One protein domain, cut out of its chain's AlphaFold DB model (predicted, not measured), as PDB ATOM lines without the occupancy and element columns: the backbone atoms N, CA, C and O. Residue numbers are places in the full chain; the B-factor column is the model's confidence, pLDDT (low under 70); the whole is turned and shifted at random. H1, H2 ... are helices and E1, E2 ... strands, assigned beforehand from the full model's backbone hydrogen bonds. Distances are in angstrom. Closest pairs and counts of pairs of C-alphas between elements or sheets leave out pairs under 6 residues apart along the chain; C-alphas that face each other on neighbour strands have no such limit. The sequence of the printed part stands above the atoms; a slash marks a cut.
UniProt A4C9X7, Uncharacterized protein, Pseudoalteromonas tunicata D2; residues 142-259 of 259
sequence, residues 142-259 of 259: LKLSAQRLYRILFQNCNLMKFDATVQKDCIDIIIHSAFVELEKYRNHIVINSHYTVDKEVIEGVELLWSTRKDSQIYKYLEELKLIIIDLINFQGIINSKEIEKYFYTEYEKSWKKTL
ATOM      1  N   LEU A 142     -51.686 111.872  17.087       84.56
ATOM      2  CA  LEU A 142     -51.892 112.696  15.896       84.56
ATOM      3  C   LEU A 142     -50.755 113.713  15.715       84.56
ATOM      4  O   LEU A 142     -50.435 114.466  16.639       84.56
ATOM      5  N   LYS A 143     -50.210 113.783  14.501       86.69
ATOM      6  CA  LYS A 143     -49.397 114.905  14.022       86.69
ATOM      7  C   LYS A 143     -49.933 115.395  12.686       86.69
ATOM      8  O   LYS A 143     -50.327 114.601  11.842       86.69
ATOM      9  N   LEU A 144     -49.949 116.702  12.483       87.69
ATOM     10  CA  LEU A 144     -50.516 117.353  11.313       87.69
ATOM     11  C   LEU A 144     -49.460 118.232  10.639       87.69
ATOM     12  O   LEU A 144     -48.926 119.180  11.209       87.69
ATOM     13  N   SER A 145     -49.211 117.978   9.359       90.19
ATOM     14  CA  SER A 145     -48.451 118.882   8.506       90.19
ATOM     15  C   SER A 145     -49.370 119.983   7.981       90.19
ATOM     16  O   SER A 145     -49.961 119.861   6.904       90.19
ATOM     17  N   ALA A 146     -49.470 121.085   8.729       91.31
ATOM     18  CA  ALA A 146     -50.303 122.233   8.364       91.31
ATOM     19  C   ALA A 146     -50.036 122.724   6.931       91.31
ATOM     20  O   ALA A 146     -50.964 123.003   6.181       91.31
ATOM     21  N   GLN A 147     -48.769 122.774   6.512       90.12
ATOM     22  CA  GLN A 147     -48.392 123.204   5.165       90.12
ATOM     23  C   GLN A 147     -48.937 122.277   4.070       90.12
ATOM     24  O   GLN A 147     -49.403 122.762   3.036       90.12
ATOM     25  N   ARG A 148     -48.869 120.956   4.273       88.25
ATOM     26  CA  ARG A 148     -49.359 119.977   3.296       88.25
ATOM     27  C   ARG A 148     -50.883 119.990   3.243       88.25
ATOM     28  O   ARG A 148     -51.438 120.142   2.158       88.25
ATOM     29  N   LEU A 149     -51.535 119.957   4.403       89.31
ATOM     30  CA  LEU A 149     -52.993 120.014   4.514       89.31
ATOM     31  C   LEU A 149     -53.558 121.298   3.908       89.31
ATOM     32  O   LEU A 149     -54.528 121.249   3.161       89.31
ATOM     33  N   TYR A 150     -52.913 122.440   4.149       91.94
ATOM     34  CA  TYR A 150     -53.358 123.715   3.596       91.94
ATOM     35  C   TYR A 150     -53.302 123.734   2.065       91.94
ATOM     36  O   TYR A 150     -54.225 124.222   1.422       91.94
ATOM     37  N   ARG A 151     -52.247 123.168   1.465       88.88
ATOM     38  CA  ARG A 151     -52.132 123.056   0.000       88.88
ATOM     39  C   ARG A 151     -53.189 122.140  -0.605       88.88
ATOM     40  O   ARG A 151     -53.603 122.379  -1.732       88.88
ATOM     41  N   ILE A 152     -53.606 121.111   0.129       87.69
ATOM     42  CA  ILE A 152     -54.626 120.161  -0.321       87.69
ATOM     43  C   ILE A 152     -56.020 120.758  -0.171       87.69
ATOM     44  O   ILE A 152     -56.802 120.680  -1.108       87.69
ATOM     45  N   LEU A 153     -56.329 121.380   0.965       90.06
ATOM     46  CA  LEU A 153     -57.649 121.956   1.229       90.06
ATOM     47  C   LEU A 153     -57.892 123.233   0.415       90.06
ATOM     48  O   LEU A 153     -58.972 123.408  -0.143       90.06
ATOM     49  N   PHE A 154     -56.883 124.098   0.290       92.00
ATOM     50  CA  PHE A 154     -57.002 125.418  -0.336       92.00
ATOM     51  C   PHE A 154     -56.193 125.513  -1.635       92.00
ATOM     52  O   PHE A 154     -55.365 126.408  -1.802       92.00
ATOM     53  N   GLN A 155     -56.445 124.611  -2.590       87.94
ATOM     54  CA  GLN A 155     -55.717 124.553  -3.875       87.94
ATOM     55  C   GLN A 155     -55.816 125.853  -4.690       87.94
ATOM     56  O   GLN A 155     -54.902 126.213  -5.432       87.94
ATOM     57  N   ASN A 156     -56.916 126.590  -4.519       87.62
ATOM     58  CA  ASN A 156     -57.160 127.859  -5.201       87.62
ATOM     59  C   ASN A 156     -56.540 129.076  -4.495       87.62
ATOM     60  O   ASN A 156     -56.594 130.177  -5.052       87.62
ATOM     61  N   CYS A 157     -55.953 128.898  -3.308       87.88
ATOM     62  CA  CYS A 157     -55.255 129.953  -2.580       87.88
ATOM     63  C   CYS A 157     -53.788 130.048  -3.005       87.88
ATOM     64  O   CYS A 157     -52.998 129.122  -2.830       87.88
ATOM     65  N   ASN A 158     -53.387 131.220  -3.482       86.88
ATOM     66  CA  ASN A 158     -51.998 131.584  -3.721       86.88
ATOM     67  C   ASN A 158     -51.792 133.092  -3.486       86.88
ATOM     68  O   ASN A 158     -52.726 133.826  -3.173       86.88
ATOM     69  N   LEU A 159     -50.560 133.574  -3.657       85.75
ATOM     70  CA  LEU A 159     -50.210 134.982  -3.418       85.75
ATOM     71  C   LEU A 159     -50.954 135.973  -4.333       85.75
ATOM     72  O   LEU A 159     -51.042 137.154  -4.013       85.75
ATOM     73  N   MET A 160     -51.479 135.503  -5.466       86.06
ATOM     74  CA  MET A 160     -52.170 136.316  -6.472       86.06
ATOM     75  C   MET A 160     -53.694 136.161  -6.422       86.06
ATOM     76  O   MET A 160     -54.406 136.955  -7.036       86.06
ATOM     77  N   LYS A 161     -54.202 135.144  -5.721       88.56
ATOM     78  CA  LYS A 161     -55.627 134.838  -5.594       88.56
ATOM     79  C   LYS A 161     -55.890 134.215  -4.228       88.56
ATOM     80  O   LYS A 161     -55.385 133.137  -3.933       88.56
ATOM     81  N   PHE A 162     -56.728 134.862  -3.428       91.00
ATOM     82  CA  PHE A 162     -57.192 134.318  -2.159       91.00
ATOM     83  C   PHE A 162     -58.617 133.779  -2.313       91.00
ATOM     84  O   PHE A 162     -59.516 134.515  -2.715       91.00
ATOM     85  N   ASP A 163     -58.802 132.497  -2.014       91.50
ATOM     86  CA  ASP A 163     -60.071 131.784  -2.138       91.50
ATOM     87  C   ASP A 163     -60.157 130.700  -1.058       91.50
ATOM     88  O   ASP A 163     -59.599 129.613  -1.204       91.50
ATOM     89  N   ALA A 164     -60.827 131.018   0.049       91.00
ATOM     90  CA  ALA A 164     -60.953 130.132   1.205       91.00
ATOM     91  C   ALA A 164     -62.082 129.088   1.050       91.00
ATOM     92  O   ALA A 164     -62.649 128.613   2.037       91.00
ATOM     93  N   THR A 165     -62.441 128.749  -0.191       92.75
ATOM     94  CA  THR A 165     -63.322 127.619  -0.495       92.75
ATOM     95  C   THR A 165     -62.516 126.331  -0.647       92.75
ATOM     96  O   THR A 165     -61.427 126.318  -1.223       92.75
ATOM     97  N   VAL A 166     -63.062 125.233  -0.127       92.25
ATOM     98  CA  VAL A 166     -62.507 123.885  -0.299       92.25
ATOM     99  C   VAL A 166     -63.235 123.202  -1.454       92.25
ATOM    100  O   VAL A 166     -64.456 123.319  -1.578       92.25
ATOM    101  N   GLN A 167     -62.499 122.502  -2.317       91.12
ATOM    102  CA  GLN A 167     -63.076 121.755  -3.437       91.12
ATOM    103  C   GLN A 167     -63.423 120.317  -3.035       91.12
ATOM    104  O   GLN A 167     -62.764 119.719  -2.185       91.12
ATOM    105  N   LYS A 168     -64.460 119.756  -3.668       91.25
ATOM    106  CA  LYS A 168     -64.923 118.376  -3.429       91.25
ATOM    107  C   LYS A 168     -63.852 117.346  -3.781       91.25
ATOM    108  O   LYS A 168     -63.629 116.434  -2.998       91.25
ATOM    109  N   ASP A 169     -63.105 117.587  -4.855       88.44
ATOM    110  CA  ASP A 169     -61.991 116.743  -5.293       88.44
ATOM    111  C   ASP A 169     -60.945 116.532  -4.182       88.44
ATOM    112  O   ASP A 169     -60.382 115.448  -4.040       88.44
ATOM    113  N   CYS A 170     -60.712 117.539  -3.332       86.50
ATOM    114  CA  CYS A 170     -59.806 117.418  -2.188       86.50
ATOM    115  C   CYS A 170     -60.322 116.408  -1.157       86.50
ATOM    116  O   CYS A 170     -59.542 115.665  -0.564       86.50
ATOM    117  N   ILE A 171     -61.639 116.382  -0.942       87.75
ATOM    118  CA  ILE A 171     -62.296 115.430  -0.045       87.75
ATOM    119  C   ILE A 171     -62.235 114.024  -0.623       87.75
ATOM    120  O   ILE A 171     -61.938 113.086   0.115       87.75
ATOM    121  N   ASP A 172     -62.438 113.884  -1.931       87.25
ATOM    122  CA  ASP A 172     -62.317 112.596  -2.614       87.25
ATOM    123  C   ASP A 172     -60.905 112.025  -2.465       87.25
ATOM    124  O   ASP A 172     -60.761 110.844  -2.160       87.25
ATOM    125  N   ILE A 173     -59.864 112.862  -2.587       85.00
ATOM    126  CA  ILE A 173     -58.468 112.462  -2.345       85.00
ATOM    127  C   ILE A 173     -58.282 111.970  -0.904       85.00
ATOM    128  O   ILE A 173     -57.711 110.903  -0.692       85.00
ATOM    129  N   ILE A 174     -58.770 112.720   0.090       82.81
ATOM    130  CA  ILE A 174     -58.626 112.356   1.509       82.81
ATOM    131  C   ILE A 174     -59.344 111.032   1.808       82.81
ATOM    132  O   ILE A 174     -58.760 110.143   2.433       82.81
ATOM    133  N   ILE A 175     -60.591 110.882   1.349       84.69
ATOM    134  CA  ILE A 175     -61.383 109.659   1.532       84.69
ATOM    135  C   ILE A 175     -60.703 108.493   0.817       84.69
ATOM    136  O   ILE A 175     -60.472 107.452   1.429       84.69
ATOM    137  N   HIS A 176     -60.339 108.655  -0.454       85.12
ATOM    138  CA  HIS A 176     -59.704 107.597  -1.231       85.12
ATOM    139  C   HIS A 176     -58.414 107.109  -0.568       85.12
ATOM    140  O   HIS A 176     -58.265 105.907  -0.356       85.12
ATOM    141  N   SER A 177     -57.530 108.024  -0.159       80.50
ATOM    142  CA  SER A 177     -56.290 107.675   0.539       80.50
ATOM    143  C   SER A 177     -56.557 106.910   1.840       80.50
ATOM    144  O   SER A 177     -55.905 105.900   2.090       80.50
ATOM    145  N   ALA A 178     -57.555 107.314   2.631       77.62
ATOM    146  CA  ALA A 178     -57.925 106.601   3.856       77.62
ATOM    147  C   ALA A 178     -58.410 105.162   3.594       77.62
ATOM    148  O   ALA A 178     -58.026 104.230   4.303       77.62
ATOM    149  N   PHE A 179     -59.237 104.959   2.565       81.12
ATOM    150  CA  PHE A 179     -59.774 103.636   2.230       81.12
ATOM    151  C   PHE A 179     -58.760 102.729   1.514       81.12
ATOM    152  O   PHE A 179     -58.804 101.514   1.702       81.12
ATOM    153  N   VAL A 180     -57.810 103.289   0.758       81.69
ATOM    154  CA  VAL A 180     -56.682 102.526   0.192       81.69
ATOM    155  C   VAL A 180     -55.795 101.960   1.303       81.69
ATOM    156  O   VAL A 180     -55.400 100.794   1.238       81.69
ATOM    157  N   GLU A 181     -55.499 102.743   2.343       72.81
ATOM    158  CA  GLU A 181     -54.728 102.242   3.489       72.81
ATOM    159  C   GLU A 181     -55.487 101.148   4.259       72.81
ATOM    160  O   GLU A 181     -54.906 100.127   4.630       72.81
ATOM    161  N   LEU A 182     -56.809 101.283   4.401       74.75
ATOM    162  CA  LEU A 182     -57.666 100.241   4.979       74.75
ATOM    163  C   LEU A 182     -57.582  98.924   4.188       74.75
ATOM    164  O   LEU A 182     -57.482  97.843   4.775       74.75
ATOM    165  N   GLU A 183     -57.605  98.992   2.859       76.75
ATOM    166  CA  GLU A 183     -57.500  97.803   2.012       76.75
ATOM    167  C   GLU A 183     -56.129  97.121   2.145       76.75
ATOM    168  O   GLU A 183     -56.059  95.900   2.332       76.75
ATOM    169  N   LYS A 184     -55.037  97.900   2.152       74.69
ATOM    170  CA  LYS A 184     -53.682  97.385   2.429       74.69
ATOM    171  C   LYS A 184     -53.618  96.679   3.777       74.69
ATOM    172  O   LYS A 184     -53.077  95.575   3.873       74.69
ATOM    173  N   TYR A 185     -54.210  97.294   4.797       70.06
ATOM    174  CA  TYR A 185     -54.282  96.740   6.138       70.06
ATOM    175  C   TYR A 185     -54.998  95.378   6.149       70.06
ATOM    176  O   TYR A 185     -54.468  94.401   6.686       70.06
ATOM    177  N   ARG A 186     -56.188  95.279   5.533       69.25
ATOM    178  CA  ARG A 186     -56.963  94.024   5.476       69.25
ATOM    179  C   ARG A 186     -56.174  92.905   4.809       69.25
ATOM    180  O   ARG A 186     -56.093  91.807   5.357       69.25
ATOM    181  N   ASN A 187     -55.547  93.204   3.674       72.12
ATOM    182  CA  ASN A 187     -54.709  92.244   2.962       72.12
ATOM    183  C   ASN A 187     -53.542  91.761   3.837       72.12
ATOM    184  O   ASN A 187     -53.234  90.570   3.850       72.12
ATOM    185  N   HIS A 188     -52.932  92.647   4.629       67.88
ATOM    186  CA  HIS A 188     -51.841  92.266   5.522       67.88
ATOM    187  C   HIS A 188     -52.296  91.382   6.694       67.88
ATOM    188  O   HIS A 188     -51.602  90.417   7.020       67.88
ATOM    189  N   ILE A 189     -53.446  91.658   7.323       67.25
ATOM    190  CA  ILE A 189     -53.989  90.772   8.370       67.25
ATOM    191  C   ILE A 189     -54.222  89.364   7.832       67.25
ATOM    192  O   ILE A 189     -53.821  88.399   8.487       67.25
ATOM    193  N   VAL A 190     -54.847  89.252   6.655       67.12
ATOM    194  CA  VAL A 190     -55.174  87.959   6.037       67.12
ATOM    195  C   VAL A 190     -53.913  87.115   5.828       67.12
ATOM    196  O   VAL A 190     -53.953  85.903   6.019       67.12
ATOM    197  N   ILE A 191     -52.792  87.751   5.480       65.19
ATOM    198  CA  ILE A 191     -51.533  87.060   5.185       65.19
ATOM    199  C   ILE A 191     -50.728  86.768   6.463       65.19
ATOM    200  O   ILE A 191     -50.188  85.673   6.605       65.19
ATOM    201  N   ASN A 192     -50.643  87.717   7.403       63.84
ATOM    202  CA  ASN A 192     -49.624  87.703   8.463       63.84
ATOM    203  C   ASN A 192     -50.172  87.594   9.897       63.84
ATOM    204  O   ASN A 192     -49.385  87.535  10.841       63.84
ATOM    205  N   SER A 193     -51.496  87.581  10.105       61.59
ATOM    206  CA  SER A 193     -52.153  87.522  11.434       61.59
ATOM    207  C   SER A 193     -51.776  88.644  12.428       61.59
ATOM    208  O   SER A 193     -52.213  88.635  13.580       61.59
ATOM    209  N   HIS A 194     -50.981  89.630  12.007       58.19
ATOM    210  CA  HIS A 194     -50.720  90.883  12.711       58.19
ATOM    211  C   HIS A 194     -50.309  91.964  11.702       58.19
ATOM    212  O   HIS A 194     -49.765  91.649  10.644       58.19
ATOM    213  N   TYR A 195     -50.523  93.236  12.044       57.72
ATOM    214  CA  TYR A 195     -49.946  94.367  11.316       57.72
ATOM    215  C   TYR A 195     -49.525  95.459  12.304       57.72
ATOM    216  O   TYR A 195     -50.303  95.878  13.160       57.72
ATOM    217  N   THR A 196     -48.266  95.877  12.240       53.94
ATOM    218  CA  THR A 196     -47.746  97.033  12.984       53.94
ATOM    219  C   THR A 196     -47.459  98.138  11.987       53.94
ATOM    220  O   THR A 196     -46.587  97.988  11.137       53.94
ATOM    221  N   VAL A 197     -48.209  99.233  12.090       55.41
ATOM    222  CA  VAL A 197     -47.972 100.449  11.316       55.41
ATOM    223  C   VAL A 197     -47.098 101.358  12.157       55.41
ATOM    224  O   VAL A 197     -47.557 101.952  13.130       55.41
ATOM    225  N   ASP A 198     -45.828 101.480  11.793       50.97
ATOM    226  CA  ASP A 198     -44.894 102.291  12.579       50.97
ATOM    227  C   ASP A 198     -45.043 103.809  12.333       50.97
ATOM    228  O   ASP A 198     -44.452 104.591  13.078       50.97
ATOM    229  N   LYS A 199     -45.839 104.229  11.330       55.53
ATOM    230  CA  LYS A 199     -46.335 105.602  11.057       55.53
ATOM    231  C   LYS A 199     -47.157 105.611   9.764       55.53
ATOM    232  O   LYS A 199     -46.616 105.283   8.711       55.53
ATOM    233  N   GLU A 200     -48.412 106.044   9.816       57.12
ATOM    234  CA  GLU A 200     -49.231 106.264   8.615       57.12
ATOM    235  C   GLU A 200     -49.323 107.764   8.329       57.12
ATOM    236  O   GLU A 200     -49.677 108.520   9.225       57.12
ATOM    237  N   VAL A 201     -48.986 108.193   7.104       58.34
ATOM    238  CA  VAL A 201     -49.080 109.594   6.654       58.34
ATOM    239  C   VAL A 201     -50.120 109.689   5.540       58.34
ATOM    240  O   VAL A 201     -49.804 109.490   4.368       58.34
ATOM    241  N   ILE A 202     -51.358 110.023   5.893       66.81
ATOM    242  CA  ILE A 202     -52.441 110.283   4.940       66.81
ATOM    243  C   ILE A 202     -52.461 111.781   4.660       66.81
ATOM    244  O   ILE A 202     -52.999 112.571   5.427       66.81
ATOM    245  N   GLU A 203     -51.831 112.193   3.563       69.38
ATOM    246  CA  GLU A 203     -51.931 113.563   3.047       69.38
ATOM    247  C   GLU A 203     -51.610 114.696   4.042       69.38
ATOM    248  O   GLU A 203     -52.146 115.799   3.982       69.38
ATOM    249  N   GLY A 204     -50.655 114.447   4.939       65.50
ATOM    250  CA  GLY A 204     -50.263 115.393   5.986       65.50
ATOM    251  C   GLY A 204     -50.975 115.172   7.319       65.50
ATOM    252  O   GLY A 204     -50.683 115.901   8.259       65.50
ATOM    253  N   VAL A 205     -51.846 114.171   7.422       73.62
ATOM    254  CA  VAL A 205     -52.314 113.590   8.683       73.62
ATOM    255  C   VAL A 205     -51.417 112.407   9.018       73.62
ATOM    256  O   VAL A 205     -51.420 111.414   8.297       73.62
ATOM    257  N   GLU A 206     -50.637 112.507  10.090       76.12
ATOM    258  CA  GLU A 206     -49.848 111.396  10.609       76.12
ATOM    259  C   GLU A 206     -50.499 110.818  11.863       76.12
ATOM    260  O   GLU A 206     -50.755 111.547  12.826       76.12
ATOM    261  N   LEU A 207     -50.735 109.508  11.873       64.12
ATOM    262  CA  LEU A 207     -51.338 108.820  13.011       64.12
ATOM    263  C   LEU A 207     -50.482 107.621  13.424       64.12
ATOM    264  O   LEU A 207     -49.994 106.854  12.590       64.12
ATOM    265  N   LEU A 208     -50.265 107.487  14.734       62.19
ATOM    266  CA  LEU A 208     -49.528 106.373  15.323       62.19
ATOM    267  C   LEU A 208     -50.524 105.337  15.825       62.19
ATOM    268  O   LEU A 208     -51.235 105.574  16.803       62.19
ATOM    269  N   TRP A 209     -50.557 104.169  15.191       63.38
ATOM    270  CA  TRP A 209     -51.476 103.113  15.591       63.38
ATOM    271  C   TRP A 209     -50.893 101.720  15.340       63.38
ATOM    272  O   TRP A 209     -50.281 101.448  14.319       63.38
ATOM    273  N   SER A 210     -51.088 100.811  16.295       59.03
ATOM    274  CA  SER A 210     -50.740  99.398  16.151       59.03
ATOM    275  C   SER A 210     -51.875  98.536  16.684       59.03
ATOM    276  O   SER A 210     -52.530  98.879  17.675       59.03
ATOM    277  N   THR A 211     -52.150  97.417  16.016       60.66
ATOM    278  CA  THR A 211     -53.278  96.560  16.385       60.66
ATOM    279  C   THR A 211     -53.116  95.121  15.890       60.66
ATOM    280  O   THR A 211     -52.400  94.835  14.936       60.66
ATOM    281  N   ARG A 212     -53.796  94.193  16.569       54.28
ATOM    282  CA  ARG A 212     -53.882  92.769  16.212       54.28
ATOM    283  C   ARG A 212     -55.324  92.299  15.961       54.28
ATOM    284  O   ARG A 212     -55.540  91.099  15.855       54.28
ATOM    285  N   LYS A 213     -56.320  93.197  15.984       62.22
ATOM    286  CA  LYS A 213     -57.751  92.834  15.969       62.22
ATOM    287  C   LYS A 213     -58.566  93.760  15.072       62.22
ATOM    288  O   LYS A 213     -58.492  94.976  15.228       62.22
ATOM    289  N   ASP A 214     -59.468  93.173  14.291       62.75
ATOM    290  CA  ASP A 214     -60.354  93.904  13.377       62.75
ATOM    291  C   ASP A 214     -61.190  94.991  14.062       62.75
ATOM    292  O   ASP A 214     -61.356  96.084  13.528       62.75
ATOM    293  N   SER A 215     -61.663  94.746  15.289       65.44
ATOM    294  CA  SER A 215     -62.474  95.709  16.051       65.44
ATOM    295  C   SER A 215     -61.759  97.030  16.354       65.44
ATOM    296  O   SER A 215     -62.413  98.049  16.574       65.44
ATOM    297  N   GLN A 216     -60.425  97.047  16.351       69.19
ATOM    298  CA  GLN A 216     -59.648  98.267  16.562       69.19
ATOM    299  C   GLN A 216     -59.489  99.084  15.268       69.19
ATOM    300  O   GLN A 216     -59.276 100.289  15.367       69.19
ATOM    301  N   ILE A 217     -59.667  98.478  14.087       69.00
ATOM    302  CA  ILE A 217     -59.673  99.172  12.783       69.00
ATOM    303  C   ILE A 217     -60.892 100.066  12.651       69.00
ATOM    304  O   ILE A 217     -60.782 101.228  12.275       69.00
ATOM    305  N   TYR A 218     -62.056  99.539  13.024       72.94
ATOM    306  CA  TYR A 218     -63.291 100.316  13.058       72.94
ATOM    307  C   TYR A 218     -63.137 101.553  13.946       72.94
ATOM    308  O   TYR A 218     -63.537 102.648  13.565       72.94
ATOM    309  N   LYS A 219     -62.477 101.392  15.100       76.69
ATOM    310  CA  LYS A 219     -62.172 102.505  15.998       76.69
ATOM    311  C   LYS A 219     -61.217 103.517  15.353       76.69
ATOM    312  O   LYS A 219     -61.464 104.709  15.463       76.69
ATOM    313  N   TYR A 220     -60.170 103.060  14.666       75.31
ATOM    314  CA  TYR A 220     -59.248 103.939  13.940       75.31
ATOM    315  C   TYR A 220     -59.955 104.771  12.864       75.31
ATOM    316  O   TYR A 220     -59.750 105.979  12.785       75.31
ATOM    317  N   LEU A 221     -60.830 104.152  12.072       76.44
ATOM    318  CA  LEU A 221     -61.534 104.832  10.984       76.44
ATOM    319  C   LEU A 221     -62.564 105.845  11.483       76.44
ATOM    320  O   LEU A 221     -62.716 106.897  10.864       76.44
ATOM    321  N   GLU A 222     -63.237 105.555  12.599       82.19
ATOM    322  CA  GLU A 222     -64.110 106.529  13.258       82.19
ATOM    323  C   GLU A 222     -63.308 107.705  13.837       82.19
ATOM    324  O   GLU A 222     -63.711 108.853  13.666       82.19
ATOM    325  N   GLU A 223     -62.136 107.470  14.437       83.56
ATOM    326  CA  GLU A 223     -61.256 108.560  14.897       83.56
ATOM    327  C   GLU A 223     -60.746 109.409  13.719       83.56
ATOM    328  O   GLU A 223     -60.815 110.638  13.762       83.56
ATOM    329  N   LEU A 224     -60.306 108.776  12.626       82.19
ATOM    330  CA  LEU A 224     -59.854 109.468  11.417       82.19
ATOM    331  C   LEU A 224     -60.974 110.320  10.803       82.19
ATOM    332  O   LEU A 224     -60.750 111.468  10.419       82.19
ATOM    333  N   LYS A 225     -62.194 109.784  10.756       87.31
ATOM    334  CA  LYS A 225     -63.392 110.505  10.316       87.31
ATOM    335  C   LYS A 225     -63.642 111.746  11.175       87.31
ATOM    336  O   LYS A 225     -63.858 112.817  10.615       87.31
ATOM    337  N   LEU A 226     -63.570 111.631  12.504       89.88
ATOM    338  CA  LEU A 226     -63.729 112.774  13.412       89.88
ATOM    339  C   LEU A 226     -62.644 113.839  13.196       89.88
ATOM    340  O   LEU A 226     -62.961 115.026  13.148       89.88
ATOM    341  N   ILE A 227     -61.389 113.424  13.001       89.19
ATOM    342  CA  ILE A 227     -60.268 114.334  12.716       89.19
ATOM    343  C   ILE A 227     -60.497 115.092  11.401       89.19
ATOM    344  O   ILE A 227     -60.287 116.304  11.343       89.19
ATOM    345  N   ILE A 228     -60.951 114.406  10.348       87.94
ATOM    346  CA  ILE A 228     -61.237 115.036   9.051       87.94
ATOM    347  C   ILE A 228     -62.414 116.016   9.160       87.94
ATOM    348  O   ILE A 228     -62.342 117.113   8.606       87.94
ATOM    349  N   ILE A 229     -63.468 115.666   9.903       90.31
ATOM    350  CA  ILE A 229     -64.605 116.566  10.155       90.31
ATOM    351  C   ILE A 229     -64.138 117.835  10.866       90.31
ATOM    352  O   ILE A 229     -64.486 118.936  10.443       90.31
ATOM    353  N   ASP A 230     -63.318 117.703  11.909       92.31
ATOM    354  CA  ASP A 230     -62.753 118.858  12.603       92.31
ATOM    355  C   ASP A 230     -61.907 119.724  11.656       92.31
ATOM    356  O   ASP A 230     -62.074 120.941  11.621       92.31
ATOM    357  N   LEU A 231     -61.064 119.119  10.813       90.56
ATOM    358  CA  LEU A 231     -60.285 119.857   9.810       90.56
ATOM    359  C   LEU A 231     -61.173 120.655   8.838       90.56
ATOM    360  O   LEU A 231     -60.858 121.805   8.524       90.56
ATOM    361  N   ILE A 232     -62.289 120.075   8.386       90.69
ATOM    362  CA  ILE A 232     -63.266 120.718   7.485       90.69
ATOM    363  C   ILE A 232     -64.101 121.789   8.212       90.69
ATOM    364  O   ILE A 232     -64.596 122.730   7.588       90.69
ATOM    365  N   ASN A 233     -64.210 121.690   9.536       91.12
ATOM    366  CA  ASN A 233     -64.887 122.658  10.397       91.12
ATOM    367  C   ASN A 233     -63.993 123.822  10.841       91.12
ATOM    368  O   ASN A 233     -64.410 124.651  11.656       91.12
ATOM    369  N   PHE A 234     -62.791 123.947  10.272       94.12
ATOM    370  CA  PHE A 234     -61.994 125.153  10.427       94.12
ATOM    371  C   PHE A 234     -62.807 126.391  10.010       94.12
ATOM    372  O   PHE A 234     -63.268 126.504   8.874       94.12
ATOM    373  N   GLN A 235     -62.942 127.357  10.924       90.62
ATOM    374  CA  GLN A 235     -63.775 128.553  10.739       90.62
ATOM    375  C   GLN A 235     -63.378 129.401   9.515       90.62
ATOM    376  O   GLN A 235     -64.197 130.163   9.009       90.62
ATOM    377  N   GLY A 236     -62.137 129.274   9.032       89.62
ATOM    378  CA  GLY A 236     -61.679 129.957   7.822       89.62
ATOM    379  C   GLY A 236     -62.275 129.417   6.518       89.62
ATOM    380  O   GLY A 236     -62.178 130.095   5.501       89.62
ATOM    381  N   ILE A 237     -62.924 128.247   6.522       93.56
ATOM    382  CA  ILE A 237     -63.531 127.657   5.322       93.56
ATOM    383  C   ILE A 237     -64.908 128.280   5.062       93.56
ATOM    384  O   ILE A 237     -65.828 128.162   5.872       93.56
ATOM    385  N   ILE A 238     -65.082 128.887   3.883       93.06
ATOM    386  CA  ILE A 238     -66.330 129.575   3.499       93.06
ATOM    387  C   ILE A 238     -67.488 128.587   3.294       93.06
ATOM    388  O   ILE A 238     -68.625 128.857   3.679       93.06
ATOM    389  N   ASN A 239     -67.209 127.438   2.677       93.62
ATOM    390  CA  ASN A 239     -68.199 126.425   2.304       93.62
ATOM    391  C   ASN A 239     -68.171 125.184   3.216       93.62
ATOM    392  O   ASN A 239     -68.516 124.088   2.774       93.62
ATOM    393  N   SER A 240     -67.793 125.345   4.491       92.75
ATOM    394  CA  SER A 240     -67.563 124.237   5.436       92.75
ATOM    395  C   SER A 240     -68.752 123.279   5.535       92.75
ATOM    396  O   SER A 240     -68.586 122.081   5.357       92.75
ATOM    397  N   LYS A 241     -69.974 123.803   5.686       92.56
ATOM    398  CA  LYS A 241     -71.206 122.995   5.779       92.56
ATOM    399  C   LYS A 241     -71.498 122.168   4.525       92.56
ATOM    400  O   LYS A 241     -72.030 121.063   4.618       92.56
ATOM    401  N   GLU A 242     -71.208 122.712   3.341       93.06
ATOM    402  CA  GLU A 242     -71.402 121.978   2.084       93.06
ATOM    403  C   GLU A 242     -70.410 120.816   1.997       93.06
ATOM    404  O   GLU A 242     -70.785 119.696   1.645       93.06
ATOM    405  N   ILE A 243     -69.157 121.090   2.354       92.62
ATOM    406  CA  ILE A 243     -68.055 120.134   2.301       92.62
ATOM    407  C   ILE A 243     -68.206 119.051   3.365       92.62
ATOM    408  O   ILE A 243     -68.003 117.881   3.061       92.62
ATOM    409  N   GLU A 244     -68.658 119.399   4.566       92.94
ATOM    410  CA  GLU A 244     -68.989 118.445   5.625       92.94
ATOM    411  C   GLU A 244     -70.087 117.472   5.164       92.94
ATOM    412  O   GLU A 244     -69.931 116.253   5.251       92.94
ATOM    413  N   LYS A 245     -71.182 117.989   4.589       93.62
ATOM    414  CA  LYS A 245     -72.263 117.148   4.051       93.62
ATOM    415  C   LYS A 245     -71.771 116.227   2.928       93.62
ATOM    416  O   LYS A 245     -72.187 115.066   2.851       93.62
ATOM    417  N   TYR A 246     -70.915 116.747   2.050       93.81
ATOM    418  CA  TYR A 246     -70.302 115.966   0.979       93.81
ATOM    419  C   TYR A 246     -69.418 114.848   1.545       93.81
ATOM    420  O   TYR A 246     -69.595 113.692   1.166       93.81
ATOM    421  N   PHE A 247     -68.563 115.171   2.521       93.06
ATOM    422  CA  PHE A 247     -67.705 114.209   3.207       93.06
ATOM    423  C   PHE A 247     -68.510 113.055   3.809       93.06
ATOM    424  O   PHE A 247     -68.208 111.904   3.510       93.06
ATOM    425  N   TYR A 248     -69.575 113.328   4.574       92.56
ATOM    426  CA  TYR A 248     -70.419 112.260   5.127       92.56
ATOM    427  C   TYR A 248     -71.005 111.356   4.038       92.56
ATOM    428  O   TYR A 248     -70.991 110.133   4.169       92.56
ATOM    429  N   THR A 249     -71.486 111.953   2.946       92.06
ATOM    430  CA  THR A 249     -72.106 111.212   1.842       92.06
ATOM    431  C   THR A 249     -71.107 110.264   1.173       92.06
ATOM    432  O   THR A 249     -71.415 109.089   0.962       92.06
ATOM    433  N   GLU A 250     -69.911 110.751   0.842       91.19
ATOM    434  CA  GLU A 250     -68.885 109.946   0.168       91.19
ATOM    435  C   GLU A 250     -68.191 108.955   1.107       91.19
ATOM    436  O   GLU A 250     -67.873 107.832   0.699       91.19
ATOM    437  N   TYR A 251     -68.027 109.314   2.381       88.38
ATOM    438  CA  TYR A 251     -67.497 108.413   3.398       88.38
ATOM    439  C   TYR A 251     -68.433 107.217   3.601       88.38
ATOM    440  O   TYR A 251     -67.983 106.076   3.541       88.38
ATOM    441  N   GLU A 252     -69.745 107.438   3.755       88.56
ATOM    442  CA  GLU A 252     -70.721 106.346   3.893       88.56
ATOM    443  C   GLU A 252     -70.794 105.450   2.651       88.56
ATOM    444  O   GLU A 252     -70.931 104.229   2.768       88.56
ATOM    445  N   LYS A 253     -70.708 106.038   1.450       89.69
ATOM    446  CA  LYS A 253     -70.652 105.269   0.198       89.69
ATOM    447  C   LYS A 253     -69.418 104.374   0.149       89.69
ATOM    448  O   LYS A 253     -69.539 103.209  -0.224       89.69
ATOM    449  N   SER A 254     -68.256 104.914   0.508       85.69
ATOM    450  CA  SER A 254     -66.992 104.169   0.518       85.69
ATOM    451  C   SER A 254     -67.022 103.073   1.580       85.69
ATOM    452  O   SER A 254     -66.742 101.919   1.276       85.69
ATOM    453  N   TRP A 255     -67.526 103.392   2.772       82.31
ATOM    454  CA  TRP A 255     -67.722 102.446   3.866       82.31
ATOM    455  C   TRP A 255     -68.562 101.230   3.468       82.31
ATOM    456  O   TRP A 255     -68.163 100.091   3.703       82.31
ATOM    457  N   LYS A 256     -69.704 101.456   2.809       83.56
ATOM    458  CA  LYS A 256     -70.599 100.383   2.340       83.56
ATOM    459  C   LYS A 256     -69.993  99.505   1.249       83.56
ATOM    460  O   LYS A 256     -70.428  98.373   1.109       83.56
ATOM    461  N   LYS A 257     -69.047 100.017   0.455       80.25
ATOM    462  CA  LYS A 257     -68.323  99.215  -0.547       80.25
ATOM    463  C   LYS A 257     -67.250  98.335   0.087       80.25
ATOM    464  O   LYS A 257     -66.845  97.348  -0.514       80.25
ATOM    465  N   THR A 258     -66.745  98.744   1.247       68.88
ATOM    466  CA  THR A 258     -65.682  98.043   1.963       68.88
ATOM    467  C   THR A 258     -66.229  96.996   2.938       68.88
ATOM    468  O   THR A 258     -65.511  96.052   3.257       68.88
ATOM    469  N   LEU A 259     -67.466  97.116   3.424       59.06
ATOM    470  CA  LEU A 259     -68.169  96.038   4.145       59.06
ATOM    471  C   LEU A 259     -68.599  94.912   3.199       59.06
ATOM    472  O   LEU A 259     -68.395  93.747   3.599       59.06
TER     473      LEU A 259
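This is residues 142 to 259 of the 259 residues of an uncharacterized protein of Pseudoalteromonas tunicata D2 (UniProt A4C9X7). A hairpin of two strands, E1 and E2, lies over one side of an elongated up-and-down bundle of three helices, with E1 next to H2 and E2 next to H3. H4 packs on H2 and H3 at the side away from the hairpin, while short H1 and the loop of residues 154 to 167 lie toward one end of the long axis. The printed part has 118 residues, with named elements in the order H1, H2, E1, E2, H3, H4; the sheet, E1 - E2, is antiparallel, and the class is mostly helix. The whole is compact, with a radius of gyration of the C-alphas of 15.4 A, and spans 51 by 27 by 18 A.

Find C-alpha 195 at (-49.946, 94.367, 11.316), where E1 begins; it covers residues 195 to 202, 17.3 A long, and bends by 77 degrees at residue 198. E2 takes residues 205 to 211, 18.7 A long. Before them, H2 runs from C-alpha 168 at (-64.923, 118.376, -3.429) to residue 192, 36.3 A. H3 is residues 214 to 232, 27.6 A. H4 is residues 240 to 258, 26.5 A, and ends at C-alpha 258, (-65.682, 98.043, 1.963). H1, residues 146 to 153, measures 10.2 A.

Look first at the hairpin E1 and E2, antiparallel at 168 degrees, where N 202 and O 205 are within hydrogen-bond range at 2.8 A and N 207 and O 200 at 3.0 A. Residues 143 to 144 pair antiparallel with residues 205 to 206 of E2. The closest C-alphas of H2 and E1 are those of Ile 189 and Tyr 195, 6.2 A apart; those of E2 and H3 are Thr 211 and Ile 217, 7.8 A. H2 and H3 are near each other, with 18 pairs of C-alphas within 10 A. H4 touches H2, whose residues 168 to 179 alone take part, with C-alphas 171 and 247 closest at 6.4 A, at a shallow tilt of 28 degrees, the same way. H3 and H4 form a helical hairpin; they touch through residues 229 to 232 and 240 to 247 alone, with C-alphas 232 and 240 closest at 5.9 A, at a shallow tilt of 20 degrees, opposite ways. H1 is close to H2 but not clearly touching, with C-alphas 153 and 170 closest at 6.1 A. In H1, H2 and H4 every O i to N i+4 pair is within hydrogen-bond range; in H3, 13 of 15 are.

The C-alphas farthest apart, those of Met 160 and Ser 193, are 52.0 A apart. The printed part has no cut, and the link H1 to H2 is long. Mean pLDDT of the printed part is 80.3; look for values under 70 at residue 186, residues 188 to 204, 207 to 217 and 258 to 259.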